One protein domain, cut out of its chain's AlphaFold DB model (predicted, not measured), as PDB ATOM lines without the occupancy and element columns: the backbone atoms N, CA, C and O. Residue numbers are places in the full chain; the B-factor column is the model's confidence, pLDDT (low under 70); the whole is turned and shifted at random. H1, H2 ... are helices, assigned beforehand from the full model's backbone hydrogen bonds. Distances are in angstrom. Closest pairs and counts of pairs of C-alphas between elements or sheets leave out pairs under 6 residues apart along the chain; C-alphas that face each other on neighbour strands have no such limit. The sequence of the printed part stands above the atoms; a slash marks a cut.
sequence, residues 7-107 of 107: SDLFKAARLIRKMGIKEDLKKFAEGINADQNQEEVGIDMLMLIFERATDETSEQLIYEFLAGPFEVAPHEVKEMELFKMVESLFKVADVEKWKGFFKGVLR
ATOM      1  N   SER A   7     131.791 153.143 205.242       87.25
ATOM      2  CA  SER A   7     132.230 153.729 206.517       87.25
ATOM      3  C   SER A   7     131.554 155.072 206.808       87.25
ATOM      4  O   SER A   7     131.249 155.366 207.968       87.25
ATOM      5  N   ASP A   8     131.263 155.856 205.766       87.06
ATOM      6  CA  ASP A   8     130.589 157.147 205.896       87.06
ATOM      7  C   ASP A   8     129.134 156.966 206.329       87.06
ATOM      8  O   ASP A   8     128.648 157.752 207.136       87.06
ATOM      9  N   LEU A   9     128.473 155.876 205.913       84.75
ATOM     10  CA  LEU A   9     127.138 155.517 206.409       84.75
ATOM     11  C   LEU A   9     127.119 155.406 207.941       84.75
ATOM     12  O   LEU A   9     126.236 155.950 208.600       84.75
ATOM     13  N   PHE A  10     128.112 154.739 208.535       86.94
ATOM     14  CA  PHE A  10     128.187 154.607 209.992       86.94
ATOM     15  C   PHE A  10     128.547 155.925 210.690       86.94
ATOM     16  O   PHE A  10     128.114 156.150 211.822       86.94
ATOM     17  N   LYS A  11     129.325 156.802 210.044       86.69
ATOM     18  CA  LYS A  11     129.590 158.157 210.552       86.69
ATOM     19  C   LYS A  11     128.318 159.008 210.530       86.69
ATOM     20  O   LYS A  11     127.974 159.569 211.566       86.69
ATOM     21  N   ALA A  12     127.576 159.001 209.422       84.56
ATOM     22  CA  ALA A  12     126.277 159.660 209.301       84.56
ATOM     23  C   ALA A  12     125.271 159.124 210.332       84.56
ATOM     24  O   ALA A  12     124.621 159.898 211.024       84.56
ATOM     25  N   ALA A  13     125.190 157.804 210.531       84.12
ATOM     26  CA  ALA A  13     124.307 157.214 211.539       84.12
ATOM     27  C   ALA A  13     124.650 157.667 212.972       84.12
ATOM     28  O   ALA A  13     123.752 157.917 213.780       84.12
ATOM     29  N   ARG A  14     125.946 157.797 213.298       86.12
ATOM     30  CA  ARG A  14     126.393 158.347 214.588       86.12
ATOM     31  C   ARG A  14     126.034 159.823 214.729       86.12
ATOM     32  O   ARG A  14     125.556 160.193 215.796       86.12
ATOM     33  N   LEU A  15     126.228 160.619 213.677       87.00
ATOM     34  CA  LEU A  15     125.832 162.028 213.623       87.00
ATOM     35  C   LEU A  15     124.328 162.174 213.892       87.00
ATOM     36  O   LEU A  15     123.943 162.807 214.868       87.00
ATOM     37  N   ILE A  16     123.494 161.475 213.117       85.06
ATOM     38  CA  ILE A  16     122.028 161.478 213.248       85.06
ATOM     39  C   ILE A  16     121.597 161.119 214.671       85.06
ATOM     40  O   ILE A  16     120.727 161.770 215.251       85.06
ATOM     41  N   ARG A  17     122.207 160.079 215.254       86.06
ATOM     42  CA  ARG A  17     121.903 159.657 216.624       86.06
ATOM     43  C   ARG A  17     122.315 160.709 217.651       86.06
ATOM     44  O   ARG A  17     121.555 160.939 218.585       86.06
ATOM     45  N   LYS A  18     123.503 161.301 217.509       86.25
ATOM     46  CA  LYS A  18     124.021 162.304 218.449       86.25
ATOM     47  C   LYS A  18     123.228 163.608 218.397       86.25
ATOM     48  O   LYS A  18     122.939 164.152 219.450       86.25
ATOM     49  N   MET A  19     122.829 164.046 217.205       85.56
ATOM     50  CA  MET A  19     122.029 165.261 217.018       85.56
ATOM     51  C   MET A  19     120.536 165.057 217.322       85.56
ATOM     52  O   MET A  19     119.760 166.004 217.297       85.56
ATOM     53  N   GLY A  20     120.094 163.818 217.565       86.75
ATOM     54  CA  GLY A  20     118.691 163.525 217.870       86.75
ATOM     55  C   GLY A  20     117.721 163.750 216.702       86.75
ATOM     56  O   GLY A  20     116.516 163.775 216.920       86.75
ATOM     57  N   ILE A  21     118.213 163.857 215.464       85.69
ATOM     58  CA  ILE A  21     117.423 164.268 214.284       85.69
ATOM     59  C   ILE A  21     116.734 163.115 213.546       85.69
ATOM     60  O   ILE A  21     116.199 163.287 212.455       85.69
ATOM     61  N   LYS A  22     116.757 161.902 214.108       85.69
ATOM     62  CA  LYS A  22     116.217 160.707 213.441       85.69
ATOM     63  C   LYS A  22     114.740 160.860 213.067       85.69
ATOM     64  O   LYS A  22     114.353 160.480 211.966       85.69
ATOM     65  N   GLU A  23     113.917 161.349 213.991       86.75
ATOM     66  CA  GLU A  23     112.474 161.479 213.749       86.75
ATOM     67  C   GLU A  23     112.158 162.656 212.816       86.75
ATOM     68  O   GLU A  23     111.219 162.566 212.030       86.75
ATOM     69  N   ASP A  24     112.973 163.712 212.828       85.44
ATOM     70  CA  ASP A  24     112.835 164.833 211.895       85.44
ATOM     71  C   ASP A  24     113.164 164.404 210.463       85.44
ATOM     72  O   ASP A  24     112.393 164.683 209.551       85.44
ATOM     73  N   LEU A  25     114.240 163.631 210.273       82.62
ATOM     74  CA  LEU A  25     114.602 163.070 208.968       82.62
ATOM     75  C   LEU A  25     113.542 162.104 208.423       82.62
ATOM     76  O   LEU A  25     113.319 162.066 207.217       82.62
ATOM     77  N   LYS A  26     112.872 161.331 209.289       81.56
ATOM     78  CA  LYS A  26     111.746 160.483 208.866       81.56
ATOM     79  C   LYS A  26     110.566 161.315 208.377       81.56
ATOM     80  O   LYS A  26     110.086 161.069 207.278       81.56
ATOM     81  N   LYS A  27     110.137 162.308 209.163       84.81
ATOM     82  CA  LYS A  27     109.043 163.216 208.778       84.81
ATOM     83  C   LYS A  27     109.366 163.960 207.487       84.81
ATOM     84  O   LYS A  27     108.505 164.096 206.627       84.81
ATOM     85  N   PHE A  28     110.614 164.404 207.345       82.38
ATOM     86  CA  PHE A  28     111.110 165.005 206.116       82.38
ATOM     87  C   PHE A  28     110.964 164.035 204.937       82.38
ATOM     88  O   PHE A  28     110.348 164.387 203.938       82.38
ATOM     89  N   ALA A  29     111.443 162.793 205.079       78.38
ATOM     90  CA  ALA A  29     111.372 161.778 204.027       78.38
ATOM     91  C   ALA A  29     109.935 161.400 203.624       78.38
ATOM     92  O   ALA A  29     109.682 161.167 202.445       78.38
ATOM     93  N   GLU A  30     108.994 161.364 204.573       80.12
ATOM     94  CA  GLU A  30     107.563 161.136 204.312       80.12
ATOM     95  C   GLU A  30     106.924 162.255 203.473       80.12
ATOM     96  O   GLU A  30     105.959 162.006 202.753       80.12
ATOM     97  N   GLY A  31     107.468 163.473 203.544       79.00
ATOM     98  CA  GLY A  31     107.017 164.624 202.762       79.00
ATOM     99  C   GLY A  31     107.602 164.710 201.348       79.00
ATOM    100  O   GLY A  31     107.174 165.576 200.582       79.00
ATOM    101  N   ILE A  32     108.560 163.845 200.988       80.38
ATOM    102  CA  ILE A  32     109.219 163.886 199.677       80.38
ATOM    103  C   ILE A  32     108.329 163.237 198.610       80.38
ATOM    104  O   ILE A  32     108.042 162.041 198.654       80.38
ATOM    105  N   ASN A  33     107.977 164.009 197.583       79.00
ATOM    106  CA  ASN A  33     107.228 163.547 196.415       79.00
ATOM    107  C   ASN A  33     108.150 163.283 195.215       79.00
ATOM    108  O   ASN A  33     109.234 163.851 195.092       79.00
ATOM    109  N   ALA A  34     107.715 162.419 194.290       72.50
ATOM    110  CA  ALA A  34     108.531 161.993 193.147       72.50
ATOM    111  C   ALA A  34     108.899 163.126 192.169       72.50
ATOM    112  O   ALA A  34     109.908 162.994 191.469       72.50
ATOM    113  N   ASP A  35     108.108 164.202 192.169       79.81
ATOM    114  CA  ASP A  35     108.164 165.309 191.207       79.81
ATOM    115  C   ASP A  35     108.904 166.546 191.751       79.81
ATOM    116  O   ASP A  35     109.037 167.545 191.048       79.81
ATOM    117  N   GLN A  36     109.373 166.507 193.005       78.56
ATOM    118  CA  GLN A  36     110.089 167.628 193.616       78.56
ATOM    119  C   GLN A  36     111.494 167.812 193.035       78.56
ATOM    120  O   GLN A  36     112.174 166.847 192.668       78.56
ATOM    121  N   ASN A  37     111.943 169.070 193.012       82.19
ATOM    122  CA  ASN A  37     113.308 169.416 192.650       82.19
ATOM    123  C   ASN A  37     114.281 168.831 193.687       82.19
ATOM    124  O   ASN A  37     114.176 169.076 194.886       82.19
ATOM    125  N   GLN A  38     115.237 168.038 193.210       72.94
ATOM    126  CA  GLN A  38     116.205 167.354 194.063       72.94
ATOM    127  C   GLN A  38     117.157 168.303 194.784       72.94
ATOM    128  O   GLN A  38     117.577 168.004 195.901       72.94
ATOM    129  N   GLU A  39     117.514 169.414 194.145       75.00
ATOM    130  CA  GLU A  39     118.386 170.422 194.732       75.00
ATOM    131  C   GLU A  39     117.694 171.090 195.922       75.00
ATOM    132  O   GLU A  39     118.280 171.173 196.997       75.00
ATOM    133  N   GLU A  40     116.413 171.437 195.771       79.88
ATOM    134  CA  GLU A  40     115.584 172.000 196.845       79.88
ATOM    135  C   GLU A  40     115.434 171.015 198.013       79.88
ATOM    136  O   GLU A  40     115.719 171.367 199.153       79.88
ATOM    137  N   VAL A  41     115.110 169.745 197.732       80.31
ATOM    138  CA  VAL A  41     115.039 168.689 198.762       80.31
ATOM    139  C   VAL A  41     116.386 168.517 199.479       80.31
ATOM    140  O   VAL A  41     116.435 168.327 200.695       80.31
ATOM    141  N   GLY A  42     117.499 168.582 198.746       75.75
ATOM    142  CA  GLY A  42     118.840 168.518 199.325       75.75
ATOM    143  C   GLY A  42     119.138 169.700 200.253       75.75
ATOM    144  O   GLY A  42     119.664 169.493 201.348       75.75
ATOM    145  N   ILE A  43     118.774 170.916 199.839       78.75
ATOM    146  CA  ILE A  43     118.941 172.145 200.625       78.75
ATOM    147  C   ILE A  43     118.097 172.089 201.903       78.75
ATOM    148  O   ILE A  43     118.635 172.319 202.985       78.75
ATOM    149  N   ASP A  44     116.821 171.716 201.814       81.88
ATOM    150  CA  ASP A  44     115.931 171.636 202.979       81.88
ATOM    151  C   ASP A  44     116.432 170.615 204.011       81.88
ATOM    152  O   ASP A  44     116.407 170.861 205.220       81.88
ATOM    153  N   MET A  45     116.963 169.480 203.544       81.19
ATOM    154  CA  MET A  45     117.581 168.482 204.418       81.19
ATOM    155  C   MET A  45     118.818 169.038 205.141       81.19
ATOM    156  O   MET A  45     119.009 168.758 206.326       81.19
ATOM    157  N   LEU A  46     119.662 169.819 204.457       80.44
ATOM    158  CA  LEU A  46     120.821 170.469 205.081       80.44
ATOM    159  C   LEU A  46     120.394 171.514 206.108       80.44
ATOM    160  O   LEU A  46     120.957 171.545 207.201       80.44
ATOM    161  N   MET A  47     119.377 172.318 205.795       82.31
ATOM    162  CA  MET A  47     118.824 173.304 206.722       82.31
ATOM    163  C   MET A  47     118.284 172.635 207.988       82.31
ATOM    164  O   MET A  47     118.627 173.065 209.084       82.31
ATOM    165  N   LEU A  48     117.557 171.520 207.864       84.81
ATOM    166  CA  LEU A  48     117.091 170.728 209.008       84.81
ATOM    167  C   LEU A  48     118.248 170.239 209.891       84.81
ATOM    168  O   LEU A  48     118.148 170.252 211.120       84.81
ATOM    169  N   ILE A  49     119.353 169.799 209.282       81.44
ATOM    170  CA  ILE A  49     120.550 169.377 210.019       81.44
ATOM    171  C   ILE A  49     121.180 170.582 210.733       81.44
ATOM    172  O   ILE A  49     121.497 170.482 211.917       81.44
ATOM    173  N   PHE A  50     121.327 171.722 210.055       81.25
ATOM    174  CA  PHE A  50     121.929 172.932 210.628       81.25
ATOM    175  C   PHE A  50     121.088 173.564 211.738       81.25
ATOM    176  O   PHE A  50     121.645 173.943 212.762       81.25
ATOM    177  N   GLU A  51     119.761 173.584 211.615       81.62
ATOM    178  CA  GLU A  51     118.852 174.040 212.679       81.62
ATOM    179  C   GLU A  51     119.002 173.242 213.978       81.62
ATOM    180  O   GLU A  51     118.640 173.715 215.055       81.62
ATOM    181  N   ARG A  52     119.518 172.015 213.888       80.19
ATOM    182  CA  ARG A  52     119.744 171.125 215.030       80.19
ATOM    183  C   ARG A  52     121.199 171.083 215.476       80.19
ATOM    184  O   ARG A  52     121.470 170.603 216.572       80.19
ATOM    185  N   ALA A  53     122.118 171.610 214.673       82.06
ATOM    186  CA  ALA A  53     123.516 171.797 215.030       82.06
ATOM    187  C   ALA A  53     123.716 173.152 215.721       82.06
ATOM    188  O   ALA A  53     124.418 174.017 215.215       82.06
ATOM    189  N   THR A  54     123.071 173.352 216.872       78.62
ATOM    190  CA  THR A  54     123.106 174.634 217.600       78.62
ATOM    191  C   THR A  54     124.248 174.732 218.616       78.62
ATOM    192  O   THR A  54     124.286 175.671 219.408       78.62
ATOM    193  N   ASP A  55     125.126 173.730 218.669       83.50
ATOM    194  CA  ASP A  55     126.227 173.631 219.621       83.50
ATOM    195  C   ASP A  55     127.519 173.153 218.938       83.50
ATOM    196  O   ASP A  55     127.482 172.378 217.979       83.50
ATOM    197  N   GLU A  56     128.667 173.563 219.485       84.62
ATOM    198  CA  GLU A  56     129.994 173.264 218.921       84.62
ATOM    199  C   GLU A  56     130.273 171.755 218.790       84.62
ATOM    200  O   GLU A  56     131.026 171.333 217.909       84.62
ATOM    201  N   THR A  57     129.665 170.911 219.637       85.69
ATOM    202  CA  THR A  57     129.846 169.454 219.538       85.69
ATOM    203  C   THR A  57     129.145 168.919 218.296       85.69
ATOM    204  O   THR A  57     129.706 168.085 217.582       85.69
ATOM    205  N   SER A  58     127.930 169.390 218.023       84.06
ATOM    206  CA  SER A  58     127.167 169.021 216.832       84.06
ATOM    207  C   SER A  58     127.832 169.523 215.546       84.06
ATOM    208  O   SER A  58     127.967 168.750 214.596       84.06
ATOM    209  N   GLU A  59     128.334 170.760 215.535       89.00
ATOM    210  CA  GLU A  59     129.110 171.325 214.418       89.00
ATOM    211  C   GLU A  59     130.352 170.481 214.099       89.00
ATOM    212  O   GLU A  59     130.569 170.076 212.954       89.00
ATOM    213  N   GLN A  60     131.134 170.130 215.125       90.44
ATOM    214  CA  GLN A  60     132.346 169.328 214.969       90.44
ATOM    215  C   GLN A  60     132.061 167.963 214.324       90.44
ATOM    216  O   GLN A  60     132.825 167.501 213.475       90.44
ATOM    217  N   LEU A  61     130.943 167.324 214.674       88.31
ATOM    218  CA  LEU A  61     130.553 166.042 214.083       88.31
ATOM    219  C   LEU A  61     130.191 166.170 212.598       88.31
ATOM    220  O   LEU A  61     130.454 165.241 211.830       88.31
ATOM    221  N   ILE A  62     129.603 167.298 212.189       89.75
ATOM    222  CA  ILE A  62     129.335 167.595 210.776       89.75
ATOM    223  C   ILE A  62     130.660 167.746 210.029       89.75
ATOM    224  O   ILE A  62     130.852 167.105 208.994       89.75
ATOM    225  N   TYR A  63     131.603 168.517 210.572       92.56
ATOM    226  CA  TYR A  63     132.916 168.708 209.954       92.56
ATOM    227  C   TYR A  63     133.684 167.389 209.815       92.56
ATOM    228  O   TYR A  63     134.230 167.098 208.754       92.56
ATOM    229  N   GLU A  64     133.677 166.544 210.848       92.12
ATOM    230  CA  GLU A  64     134.299 165.215 210.814       92.12
ATOM    231  C   GLU A  64     133.649 164.271 209.802       92.12
ATOM    232  O   GLU A  64     134.331 163.447 209.179       92.12
ATOM    233  N   PHE A  65     132.328 164.366 209.645       91.50
ATOM    234  CA  PHE A  65     131.609 163.602 208.640       91.50
ATOM    235  C   PHE A  65     132.008 164.048 207.232       91.50
ATOM    236  O   PHE A  65     132.441 163.200 206.453       91.50
ATOM    237  N   LEU A  66     131.917 165.348 206.929       91.94
ATOM    238  CA  LEU A  66     132.171 165.915 205.599       91.94
ATOM    239  C   LEU A  66     133.644 165.839 205.178       91.94
ATOM    240  O   LEU A  66     133.930 165.604 204.006       91.94
ATOM    241  N   ALA A  67     134.576 165.937 206.129       94.44
ATOM    242  CA  ALA A  67     136.013 165.776 205.901       94.44
ATOM    243  C   ALA A  67     136.354 164.454 205.189       94.44
ATOM    244  O   ALA A  67     137.215 164.404 204.310       94.44
ATOM    245  N   GLY A  68     135.637 163.375 205.525       92.94
ATOM    246  CA  GLY A  68     135.838 162.042 204.951       92.94
ATOM    247  C   GLY A  68     135.664 161.964 203.426       92.94
ATOM    248  O   GLY A  68     136.604 161.550 202.745       92.94
ATOM    249  N   PRO A  69     134.477 162.271 202.874       91.94
ATOM    250  CA  PRO A  69     134.238 162.292 201.434       91.94
ATOM    251  C   PRO A  69     134.890 163.491 200.732       91.94
ATOM    252  O   PRO A  69     135.267 163.373 199.565       91.94
ATOM    253  N   PHE A  70     135.068 164.627 201.416       94.25
ATOM    254  CA  PHE A  70     135.737 165.785 200.815       94.25
ATOM    255  C   PHE A  70     137.246 165.573 200.654       94.25
ATOM    256  O   PHE A  70     137.835 166.155 199.744       94.25
ATOM    257  N   GLU A  71     137.825 164.667 201.447       94.06
ATOM    258  CA  GLU A  71     139.261 164.362 201.502       94.06
ATOM    259  C   GLU A  71     140.088 165.565 201.972       94.06
ATOM    260  O   GLU A  71     141.135 165.882 201.415       94.06
ATOM    261  N   VAL A  72     139.587 166.228 203.015       95.50
ATOM    262  CA  VAL A  72     140.210 167.378 203.689       95.50
ATOM    263  C   VAL A  72     140.162 167.170 205.203       95.50
ATOM    264  O   VAL A  72     139.463 166.278 205.692       95.50
ATOM    265  N   ALA A  73     140.887 167.970 205.975       96.62
ATOM    266  CA  ALA A  73     140.788 167.965 207.428       96.62
ATOM    267  C   ALA A  73     139.480 168.629 207.915       96.62
ATOM    268  O   ALA A  73     138.950 169.518 207.250       96.62
ATOM    269  N   PRO A  74     138.959 168.276 209.109       95.12
ATOM    270  CA  PRO A  74     137.729 168.880 209.637       95.12
ATOM    271  C   PRO A  74     137.771 170.411 209.755       95.12
ATOM    272  O   PRO A  74     136.782 171.073 209.454       95.12
ATOM    273  N   HIS A  75     138.914 170.996 210.134       96.25
ATOM    274  CA  HIS A  75     139.046 172.457 210.213       96.25
ATOM    275  C   HIS A  75     138.947 173.128 208.832       96.25
ATOM    276  O   HIS A  75     138.397 174.217 208.726       96.25
ATOM    277  N   GLU A  76     139.381 172.449 207.767       96.81
ATOM    278  CA  GLU A  76     139.236 172.947 206.394       96.81
ATOM    279  C   GLU A  76     137.773 172.934 205.937       96.81
ATOM    280  O   GLU A  76     137.389 173.749 205.103       96.81
ATOM    281  N   VAL A  77     136.936 172.039 206.482       94.69
ATOM    282  CA  VAL A  77     135.478 172.086 206.275       94.69
ATOM    283  C   VAL A  77     134.873 173.276 207.016       94.69
ATOM    284  O   VAL A  77     134.051 173.986 206.449       94.69
ATOM    285  N   LYS A  78     135.290 173.508 208.267       93.50
ATOM    286  CA  LYS A  78     134.810 174.623 209.096       93.50
ATOM    287  C   LYS A  78     135.080 175.990 208.463       93.50
ATOM    288  O   LYS A  78     134.246 176.881 208.552       93.50
ATOM    289  N   GLU A  79     136.241 176.151 207.838       95.81
ATOM    290  CA  GLU A  79     136.660 177.395 207.177       95.81
ATOM    291  C   GLU A  79     136.226 177.465 205.702       95.81
ATOM    292  O   GLU A  79     136.526 178.436 205.002       95.81
ATOM    293  N   MET A  80     135.529 176.437 205.204       94.50
ATOM    294  CA  MET A  80     135.071 176.386 203.824       94.50
ATOM    295  C   MET A  80     133.982 177.428 203.575       94.50
ATOM    296  O   MET A  80     133.039 177.575 204.349       94.50
ATOM    297  N   GLU A  81     134.084 178.117 202.440       93.69
ATOM    298  CA  GLU A  81     133.009 178.979 201.956       93.69
ATOM    299  C   GLU A  81     131.721 178.154 201.739       93.69
ATOM    300  O   GLU A  81     131.767 177.010 201.274       93.69
ATOM    301  N   LEU A  82     130.574 178.723 202.118       84.94
ATOM    302  CA  LEU A  82     129.291 178.024 202.191       84.94
ATOM    303  C   LEU A  82     128.874 177.413 200.846       84.94
ATOM    304  O   LEU A  82     128.522 176.233 200.797       84.94
ATOM    305  N   PHE A  83     128.936 178.171 199.751       86.19
ATOM    306  CA  PHE A  83     128.548 177.665 198.431       86.19
ATOM    307  C   PHE A  83     129.529 176.616 197.909       86.19
ATOM    308  O   PHE A  83     129.108 175.605 197.345       86.19
ATOM    309  N   LYS A  84     130.825 176.763 198.191       90.12
ATOM    310  CA  LYS A  84     131.818 175.718 197.918       90.12
ATOM    311  C   LYS A  84     131.503 174.422 198.669       90.12
ATOM    312  O   LYS A  84     131.674 173.341 198.101       90.12
ATOM    313  N   MET A  85     131.037 174.499 199.916       88.81
ATOM    314  CA  MET A  85     130.611 173.326 200.689       88.81
ATOM    315  C   MET A  85     129.401 172.644 200.035       88.81
ATOM    316  O   MET A  85     129.433 171.430 199.816       88.81
ATOM    317  N   VAL A  86     128.395 173.421 199.625       83.38
ATOM    318  CA  VAL A  86     127.206 172.918 198.914       83.38
ATOM    319  C   VAL A  86     127.585 172.236 197.594       83.38
ATOM    320  O   VAL A  86     127.190 171.098 197.349       83.38
ATOM    321  N   GLU A  87     128.427 172.856 196.767       86.31
ATOM    322  CA  GLU A  87     128.921 172.222 195.537       86.31
ATOM    323  C   GLU A  87     129.674 170.915 195.809       86.31
ATOM    324  O   GLU A  87     129.589 169.954 195.043       86.31
ATOM    325  N   SER A  88     130.458 170.889 196.887       90.12
ATOM    326  CA  SER A  88     131.242 169.720 197.281       90.12
ATOM    327  C   SER A  88     130.334 168.555 197.670       90.12
ATOM    328  O   SER A  88     130.610 167.421 197.282       90.12
ATOM    329  N   LEU A  89     129.219 168.828 198.358       84.25
ATOM    330  CA  LEU A  89     128.188 167.832 198.664       84.25
ATOM    331  C   LEU A  89     127.623 167.190 197.395       84.25
ATOM    332  O   LEU A  89     127.611 165.962 197.288       84.25
ATOM    333  N   PHE A  90     127.234 167.999 196.406       82.06
ATOM    334  CA  PHE A  90     126.705 167.489 195.137       82.06
ATOM    335  C   PHE A  90     127.744 166.711 194.314       82.06
ATOM    336  O   PHE A  90     127.383 165.832 193.537       82.06
ATOM    337  N   LYS A  91     129.044 166.966 194.510       86.25
ATOM    338  CA  LYS A  91     130.126 166.194 193.871       86.25
ATOM    339  C   LYS A  91     130.345 164.819 194.517       86.25
ATOM    340  O   LYS A  91     130.754 163.885 193.826       86.25
ATOM    341  N   VAL A  92     130.103 164.675 195.825       86.12
ATOM    342  CA  VAL A  92     130.357 163.420 196.571       86.12
ATOM    343  C   VAL A  92     129.130 162.532 196.753       86.12
ATOM    344  O   VAL A  92     129.278 161.349 197.070       86.12
ATOM    345  N   ALA A  93     127.932 163.086 196.574       76.50
ATOM    346  CA  ALA A  93     126.675 162.369 196.684       76.50
ATOM    347  C   ALA A  93     125.982 162.286 195.320       76.50
ATOM    348  O   ALA A  93     125.454 163.263 194.803       76.50
ATOM    349  N   ASP A  94     125.948 161.081 194.757       75.19
ATOM    350  CA  ASP A  94     125.156 160.776 193.567       75.19
ATOM    351  C   ASP A  94     123.674 160.631 193.944       75.19
ATOM    352  O   ASP A  94     123.227 159.591 194.443       75.19
ATOM    353  N   VAL A  95     122.916 161.707 193.737       68.38
ATOM    354  CA  VAL A  95     121.501 161.806 194.115       68.38
ATOM    355  C   VAL A  95     120.660 160.683 193.491       68.38
ATOM    356  O   VAL A  95     119.747 160.160 194.138       68.38
ATOM    357  N   GLU A  96     120.981 160.241 192.270       67.75
ATOM    358  CA  GLU A  96     120.254 159.158 191.601       67.75
ATOM    359  C   GLU A  96     120.511 157.800 192.265       67.75
ATOM    360  O   GLU A  96     119.563 157.048 192.526       67.75
ATOM    361  N   LYS A  97     121.769 157.496 192.618       70.00
ATOM    362  CA  LYS A  97     122.106 156.267 193.358       70.00
ATOM    363  C   LYS A  97     121.455 156.231 194.736       70.00
ATOM    364  O   LYS A  97     120.919 155.193 195.129       70.00
ATOM    365  N   TRP A  98     121.448 157.353 195.455       65.56
ATOM    366  CA  TRP A  98     120.803 157.441 196.769       65.56
ATOM    367  C   TRP A  98     119.283 157.286 196.677       65.56
ATOM    368  O   TRP A  98     118.698 156.558 197.480       65.56
ATOM    369  N   LYS A  99     118.640 157.855 195.648       61.06
ATOM    370  CA  LYS A  99     117.216 157.618 195.352       61.06
ATOM    371  C   LYS A  99     116.932 156.131 195.128       61.06
ATOM    372  O   LYS A  99     115.949 155.610 195.656       61.06
ATOM    373  N   GLY A 100     117.788 155.439 194.372       57.94
ATOM    374  CA  GLY A 100     117.698 153.990 194.166       57.94
ATOM    375  C   GLY A 100     117.845 153.192 195.466       57.94
ATOM    376  O   GLY A 100     117.041 152.298 195.731       57.94
ATOM    377  N   PHE A 101     118.819 153.556 196.304       53.88
ATOM    378  CA  PHE A 101     119.057 152.922 197.601       53.88
ATOM    379  C   PHE A 101     117.865 153.085 198.558       53.88
ATOM    380  O   PHE A 101     117.335 152.084 199.038       53.88
ATOM    381  N   PHE A 102     117.382 154.311 198.791       53.28
ATOM    382  CA  PHE A 102     116.264 154.550 199.713       53.28
ATOM    383  C   PHE A 102     114.959 153.901 199.238       53.28
ATOM    384  O   PHE A 102     114.243 153.316 200.048       53.28
ATOM    385  N   LYS A 103     114.680 153.897 197.927       55.06
ATOM    386  CA  LYS A 103     113.536 153.155 197.364       55.06
ATOM    387  C   LYS A 103     113.633 151.641 197.581       55.06
ATOM    388  O   LYS A 103     112.603 150.986 197.685       55.06
ATOM    389  N   GLY A 104     114.844 151.084 197.608       46.06
ATOM    390  CA  GLY A 104     115.071 149.664 197.883       46.06
ATOM    391  C   GLY A 104     114.911 149.294 199.359       46.06
ATOM    392  O   GLY A 104     114.489 148.184 199.654       46.06
ATOM    393  N   VAL A 105     115.226 150.219 200.272       42.22
ATOM    394  CA  VAL A 105     115.160 150.010 201.733       42.22
ATOM    395  C   VAL A 105     113.761 150.273 202.309       42.22
ATOM    396  O   VAL A 105     113.417 149.705 203.338       42.22
ATOM    397  N   LEU A 106     112.952 151.119 201.661       38.91
ATOM    398  CA  LEU A 106     111.571 151.433 202.067       38.91
ATOM    399  C   LEU A 106     110.511 150.499 201.443       38.91
ATOM    400  O   LEU A 106     109.318 150.792 201.532       38.91
ATOM    401  N   ARG A 107     110.935 149.412 200.787       39.81
ATOM    402  CA  ARG A 107     110.061 148.326 200.314       39.81
ATOM    403  C   ARG A 107     109.915 147.227 201.354       39.81
ATOM    404  O   ARG A 107     110.918 146.931 202.035       39.81
TER     405      ARG A 107
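This is residues 7 to 107 of the 107 residues of an uncharacterized protein of Turicibacter sanguinis (UniProt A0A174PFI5). H3 and H4 form a V, close at their link, with H6 in its open end; H1 runs antiparallel beside H4, H2 and H3 make a hairpin, and short H5 packs on H4. H7 leads away after H6 and touches no helix. The printed part has 101 residues, with seven named helices, H1 to H7, and no named strand: all helix. It is compact, with a radius of gyration of the C-alphas of 13.7 A, and spans 38 by 27 by 24 A.

Start with H1, residues 7 to 18, which touches H4, residues 56 to 70, at a shallow tilt of 14 degrees, opposite ways; their closest C-alphas, Lys 11 and Phe 65, are 6.1 A apart. Next, H2, residues 22 to 30, makes a hairpin with H3, residues 38 to 52; they only just touch, with 3 pairs of C-alphas within 8 A, the closest Phe 28 and Met 45 at 7.5 A. H4 touches H5, residues 74 to 78, closest at C-alphas 63 and 74, 4.8 A. With residues 69 to 70 alone H4 only just touches H6, residues 82 to 92, with 3 pairs, closest at C-alphas 69 and 92, 6.3 A. H7, residues 95 to 105, is close but not clearly touching H3, with C-alphas 38 and 95 closest at 7.7 A. Every O i to N i+4 pair is within hydrogen-bond range in H1, H2, H5, H6 and H7; H3 has 10 of 11 and H4 9 of 11.

Find C-alpha 7 at (132.230, 153.729, 206.517), where H1 begins, 16.8 A long. H3 measures 21.6 A and H4 20.4 A. H7 ends at C-alpha 105, (115.160, 150.010, 201.733).

C-alphas 79 and 107 are farthest apart, 40.0 A. The printed part has no cut and no long link. Confidence is under 70 at residues 95 to 96 and 98 to 107.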